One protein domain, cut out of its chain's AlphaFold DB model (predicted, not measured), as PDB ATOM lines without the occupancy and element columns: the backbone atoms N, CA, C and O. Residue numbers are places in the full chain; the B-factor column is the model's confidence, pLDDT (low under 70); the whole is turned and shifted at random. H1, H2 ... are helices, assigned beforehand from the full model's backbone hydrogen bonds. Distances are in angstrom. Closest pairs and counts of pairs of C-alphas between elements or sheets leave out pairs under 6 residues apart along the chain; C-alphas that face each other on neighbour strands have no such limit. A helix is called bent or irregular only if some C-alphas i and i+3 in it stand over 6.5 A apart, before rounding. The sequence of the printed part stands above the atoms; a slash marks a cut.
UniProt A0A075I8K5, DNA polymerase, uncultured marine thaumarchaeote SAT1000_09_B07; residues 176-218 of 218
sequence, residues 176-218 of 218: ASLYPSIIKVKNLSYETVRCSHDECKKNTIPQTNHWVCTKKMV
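Overview. This is residues 176 to 218 of the 218 residues of the protein "DNA polymerase" of uncultured marine thaumarchaeote SAT1000_09_B07 (UniProt A0A075I8K5). This domain has little regular structure: two short helices, H1 and H2, lie toward opposite ends of the long axis, and loops of unnamed chain fill the space between them. After H2 the chain folds back through residues 203 to 218. The printed part has 43 residues, of which 13 are in the two named helices, H1 then H2, with no named strand; the class is all helix. It is compact, with a radius of gyration of the C-alphas of 10.3 A, and spans 34 by 23 by 13 A.

Along the chain. Find C-alpha 178 at (33.748, 3.156, -14.191); from there H1, residues 178 to 185, runs 10.6 A. Look next for H2, residues 198 to 202, which runs 8.1 A and ends at C-alpha 202 at (51.630, -2.658, 1.485).

Arrangement. H1 and H2 are apart. In H1 every O i to N i+4 pair is within hydrogen-bond range; in H2 0 of 1 is, beside 2 of 2 O i to N i+3 pairs. H2 is neither bent nor irregular, but only just: C-alphas 199 and 202 are 6.1 A apart.

Size, cuts and confidence. The two C-alphas farthest apart, those of Ala 176 and Asp 198, are 34.2 A apart. The printed part has no cut, and the link from H1 to H2, residues 186 to 197, is long. Val 218, the chain's last residue, is the one printed residue with pLDDT under 70.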
ATOM      1  N   ALA A 176      28.166   3.555 -14.151       88.50
ATOM      2  CA  ALA A 176      28.324   4.971 -14.450       88.50
ATOM      3  C   ALA A 176      29.784   5.421 -14.240       88.50
ATOM      4  O   ALA A 176      30.287   5.458 -13.116       88.50
ATOM      5  N   SER A 177      30.464   5.796 -15.329       90.12
ATOM      6  CA  SER A 177      31.838   6.322 -15.300       90.12
ATOM      7  C   SER A 177      32.821   5.436 -14.517       90.12
ATOM      8  O   SER A 177      33.498   5.906 -13.597       90.12
ATOM      9  N   LEU A 178      32.919   4.152 -14.885       91.69
ATOM     10  CA  LEU A 178      33.748   3.156 -14.191       91.69
ATOM     11  C   LEU A 178      35.192   3.628 -13.927       91.69
ATOM     12  O   LEU A 178      35.620   3.689 -12.774       91.69
ATOM     13  N   TYR A 179      35.950   3.992 -14.970       92.25
ATOM     14  CA  TYR A 179      37.360   4.373 -14.807       92.25
ATOM     15  C   TYR A 179      37.560   5.671 -14.009       92.25
ATOM     16  O   TYR A 179      38.376   5.646 -13.087       92.25
ATOM     17  N   PRO A 180      36.830   6.778 -14.268       93.69
ATOM     18  CA  PRO A 180      36.895   7.963 -13.409       93.69
ATOM     19  C   PRO A 180      36.604   7.661 -11.934       93.69
ATOM     20  O   PRO A 180      37.304   8.155 -11.049       93.69
ATOM     21  N   SER A 181      35.618   6.801 -11.664       93.81
ATOM     22  CA  SER A 181      35.268   6.397 -10.300       93.81
ATOM     23  C   SER A 181      36.398   5.612  -9.633       93.81
ATOM     24  O   SER A 181      36.756   5.910  -8.494       93.81
ATOM     25  N   ILE A 182      37.019   4.667 -10.348       92.94
ATOM     26  CA  ILE A 182      38.186   3.922  -9.852       92.94
ATOM     27  C   ILE A 182      39.354   4.872  -9.579       92.94
ATOM     28  O   ILE A 182      39.944   4.792  -8.506       92.94
ATOM     29  N   ILE A 183      39.665   5.783 -10.508       94.00
ATOM     30  CA  ILE A 183      40.749   6.766 -10.363       94.00
ATOM     31  C   ILE A 183      40.580   7.563  -9.067       94.00
ATOM     32  O   ILE A 183      41.514   7.637  -8.272       94.00
ATOM     33  N   LYS A 184      39.374   8.087  -8.820       92.19
ATOM     34  CA  LYS A 184      39.063   8.872  -7.621       92.19
ATOM     35  C   LYS A 184      39.106   8.027  -6.346       92.19
ATOM     36  O   LYS A 184      39.830   8.349  -5.412       92.19
ATOM     37  N   VAL A 185      38.342   6.933  -6.296       91.94
ATOM     38  CA  VAL A 185      38.182   6.115  -5.077       91.94
ATOM     39  C   VAL A 185      39.488   5.429  -4.681       91.94
ATOM     40  O   VAL A 185      39.758   5.245  -3.496       91.94
ATOM     41  N   LYS A 186      40.311   5.045  -5.661       91.62
ATOM     42  CA  LYS A 186      41.615   4.416  -5.429       91.62
ATOM     43  C   LYS A 186      42.773   5.413  -5.428       91.62
ATOM     44  O   LYS A 186      43.908   4.958  -5.365       91.62
ATOM     45  N   ASN A 187      42.511   6.724  -5.467       93.81
ATOM     46  CA  ASN A 187      43.523   7.784  -5.399       93.81
ATOM     47  C   ASN A 187      44.663   7.589  -6.423       93.81
ATOM     48  O   ASN A 187      45.848   7.651  -6.088       93.81
ATOM     49  N   LEU A 188      44.310   7.270  -7.672       93.50
ATOM     50  CA  LEU A 188      45.267   6.944  -8.730       93.50
ATOM     51  C   LEU A 188      45.713   8.209  -9.463       93.50
ATOM     52  O   LEU A 188      44.980   8.751 -10.283       93.50
ATOM     53  N   SER A 189      46.947   8.637  -9.220       93.06
ATOM     54  CA  SER A 189      47.575   9.734  -9.949       93.06
ATOM     55  C   SER A 189      49.086   9.515 -10.088       93.06
ATOM     56  O   SER A 189      49.679   8.665  -9.415       93.06
ATOM     57  N   TYR A 190      49.734  10.269 -10.976       91.62
ATOM     58  CA  TYR A 190      51.165  10.128 -11.281       91.62
ATOM     59  C   TYR A 190      52.083  10.473 -10.085       91.62
ATOM     60  O   TYR A 190      53.265  10.109 -10.054       91.62
ATOM     61  N   GLU A 191      51.570  11.189  -9.086       90.19
ATOM     62  CA  GLU A 191      52.253  11.536  -7.843       90.19
ATOM     63  C   GLU A 191      51.947  10.588  -6.677       90.19
ATOM     64  O   GLU A 191      52.760  10.506  -5.755       90.19
ATOM     65  N   THR A 192      50.824   9.862  -6.706       92.69
ATOM     66  CA  THR A 192      50.415   8.947  -5.625       92.69
ATOM     67  C   THR A 192      50.798   7.499  -5.901       92.69
ATOM     68  O   THR A 192      51.102   6.756  -4.962       92.69
ATOM     69  N   VAL A 193      50.827   7.091  -7.169       92.56
ATOM     70  CA  VAL A 193      51.263   5.754  -7.579       92.56
ATOM     71  C   VAL A 193      52.784   5.649  -7.464       92.56
ATOM     72  O   VAL A 193      53.521   6.519  -7.926       92.56
ATOM     73  N   ARG A 194      53.257   4.564  -6.839       89.56
ATOM     74  CA  ARG A 194      54.678   4.309  -6.537       89.56
ATOM     75  C   ARG A 194      55.362   5.449  -5.768       89.56
ATOM     76  O   ARG A 194      56.492   5.830  -6.068       89.56
ATOM     77  N   CYS A 195      54.681   6.005  -4.767       90.19
ATOM     78  CA  CYS A 195      55.297   6.983  -3.869       90.19
ATOM     79  C   CYS A 195      56.493   6.386  -3.096       90.19
ATOM     80  O   CYS A 195      56.592   5.168  -2.925       90.19
ATOM     81  N   SER A 196      57.381   7.245  -2.595       89.50
ATOM     82  CA  SER A 196      58.602   6.862  -1.871       89.50
ATOM     83  C   SER A 196      58.371   6.354  -0.440       89.50
ATOM     84  O   SER A 196      59.321   5.935   0.211       89.50
ATOM     85  N   HIS A 197      57.136   6.372   0.071       90.94
ATOM     86  CA  HIS A 197      56.826   5.916   1.427       90.94
ATOM     87  C   HIS A 197      56.839   4.382   1.520       90.94
ATOM     88  O   HIS A 197      55.996   3.716   0.916       90.94
ATOM     89  N   ASP A 198      57.738   3.816   2.329       90.69
ATOM     90  CA  ASP A 198      57.883   2.357   2.461       90.69
ATOM     91  C   ASP A 198      56.622   1.656   2.978       90.69
ATOM     92  O   ASP A 198      56.247   0.595   2.485       90.69
ATOM     93  N   GLU A 199      55.905   2.272   3.915       92.88
ATOM     94  CA  GLU A 199      54.628   1.762   4.429       92.88
ATOM     95  C   GLU A 199      53.547   1.623   3.341       92.88
ATOM     96  O   GLU A 199      52.726   0.707   3.399       92.88
ATOM     97  N   CYS A 200      53.573   2.485   2.313       93.06
ATOM     98  CA  CYS A 200      52.587   2.474   1.236       93.06
ATOM     99  C   CYS A 200      52.795   1.291   0.288       93.06
ATOM    100  O   CYS A 200      51.860   0.933  -0.421       93.06
ATOM    101  N   LYS A 201      53.964   0.632   0.304       90.88
ATOM    102  CA  LYS A 201      54.220  -0.581  -0.495       90.88
ATOM    103  C   LYS A 201      53.286  -1.738  -0.125       90.88
ATOM    104  O   LYS A 201      53.104  -2.640  -0.934       90.88
ATOM    105  N   LYS A 202      52.666  -1.699   1.064       91.88
ATOM    106  CA  LYS A 202      51.630  -2.658   1.485       91.88
ATOM    107  C   LYS A 202      50.270  -2.406   0.816       91.88
ATOM    108  O   LYS A 202      49.468  -3.328   0.729       91.88
ATOM    109  N   ASN A 203      50.006  -1.185   0.344       93.06
ATOM    110  CA  ASN A 203      48.758  -0.802  -0.320       93.06
ATOM    111  C   ASN A 203      48.856  -1.048  -1.834       93.06
ATOM    112  O   ASN A 203      48.974  -0.116  -2.636       93.06
ATOM    113  N   THR A 204      48.897  -2.324  -2.211       91.44
ATOM    114  CA  THR A 204      49.110  -2.760  -3.593       91.44
ATOM    115  C   THR A 204      47.837  -2.671  -4.435       91.44
ATOM    116  O   THR A 204      46.715  -2.810  -3.943       91.44
ATOM    117  N   ILE A 205      48.010  -2.443  -5.736       88.56
ATOM    118  CA  ILE A 205      46.920  -2.494  -6.712       88.56
ATOM    119  C   ILE A 205      46.789  -3.948  -7.192       88.56
ATOM    120  O   ILE A 205      47.761  -4.481  -7.740       88.56
ATOM    121  N   PRO A 206      45.614  -4.592  -7.031       86.00
ATOM    122  CA  PRO A 206      45.409  -5.983  -7.426       86.00
ATOM    123  C   PRO A 206      45.837  -6.260  -8.871       86.00
ATOM    124  O   PRO A 206      45.586  -5.447  -9.757       86.00
ATOM    125  N   GLN A 207      46.439  -7.429  -9.106       81.81
ATOM    126  CA  GLN A 207      46.930  -7.876 -10.423       81.81
ATOM    127  C   GLN A 207      48.029  -6.996 -11.045       81.81
ATOM    128  O   GLN A 207      48.282  -7.078 -12.245       81.81
ATOM    129  N   THR A 208      48.701  -6.163 -10.250       83.38
ATOM    130  CA  THR A 208      49.836  -5.353 -10.707       83.38
ATOM    131  C   THR A 208      50.951  -5.339  -9.660       83.38
ATOM    132  O   THR A 208      50.748  -5.736  -8.514       83.38
ATOM    133  N   ASN A 209      52.124  -4.823 -10.029       84.38
ATOM    134  CA  ASN A 209      53.243  -4.569  -9.114       84.38
ATOM    135  C   ASN A 209      53.304  -3.099  -8.639       84.38
ATOM    136  O   ASN A 209      54.365  -2.603  -8.246       84.38
ATOM    137  N   HIS A 210      52.181  -2.379  -8.709       89.00
ATOM    138  CA  HIS A 210      52.067  -0.989  -8.276       89.00
ATOM    139  C   HIS A 210      51.460  -0.885  -6.871       89.00
ATOM    140  O   HIS A 210      50.698  -1.747  -6.435       89.00
ATOM    141  N   TRP A 211      51.771   0.210  -6.177       92.50
ATOM    142  CA  TRP A 211      51.169   0.584  -4.897       92.50
ATOM    143  C   TRP A 211      50.727   2.047  -4.912       92.50
ATOM    144  O   TRP A 211      51.246   2.843  -5.704       92.50
ATOM    145  N   VAL A 212      49.790   2.401  -4.033       94.25
ATOM    146  CA  VAL A 212      49.220   3.753  -3.945       94.25
ATOM    147  C   VAL A 212      49.498   4.376  -2.582       94.25
ATOM    148  O   VAL A 212      49.382   3.723  -1.546       94.25
ATOM    149  N   CYS A 213      49.848   5.661  -2.583       93.44
ATOM    150  CA  CYS A 213      50.046   6.454  -1.375       93.44
ATOM    151  C   CYS A 213      48.782   6.504  -0.499       93.44
ATOM    152  O   CYS A 213      47.708   6.857  -0.978       93.44
ATOM    153  N   THR A 214      48.930   6.218   0.797       91.19
ATOM    154  CA  THR A 214      47.877   6.382   1.819       91.19
ATOM    155  C   THR A 214      48.012   7.687   2.609       91.19
ATOM    156  O   THR A 214      47.081   8.087   3.297       91.19
ATOM    157  N   LYS A 215      49.166   8.362   2.508       87.75
ATOM    158  CA  LYS A 215      49.470   9.616   3.218       87.75
ATOM    159  C   LYS A 215      49.017  10.875   2.485       87.75
ATOM    160  O   LYS A 215      48.748  11.887   3.121       87.75
ATOM    161  N   LYS A 216      48.991  10.836   1.153       80.62
ATOM    162  CA  LYS A 216      48.638  11.976   0.301       80.62
ATOM    163  C   LYS A 216      47.401  11.621  -0.509       80.62
ATOM    164  O   LYS A 216      47.452  10.664  -1.278       80.62
ATOM    165  N   MET A 217      46.342  12.402  -0.343       74.38
ATOM    166  CA  MET A 217      45.118  12.329  -1.142       74.38
ATOM    167  C   MET A 217      45.121  13.465  -2.165       74.38
ATOM    168  O   MET A 217      45.626  14.550  -1.863       74.38
ATOM    169  N   VAL A 218      44.612  13.178  -3.360       67.25
ATOM    170  CA  VAL A 218      44.470  14.115  -4.486       67.25
ATOM    171  C   VAL A 218      43.002  14.458  -4.674       67.25
ATOM    172  O   VAL A 218      42.165  13.532  -4.547       67.25
TER     173      VAL A 218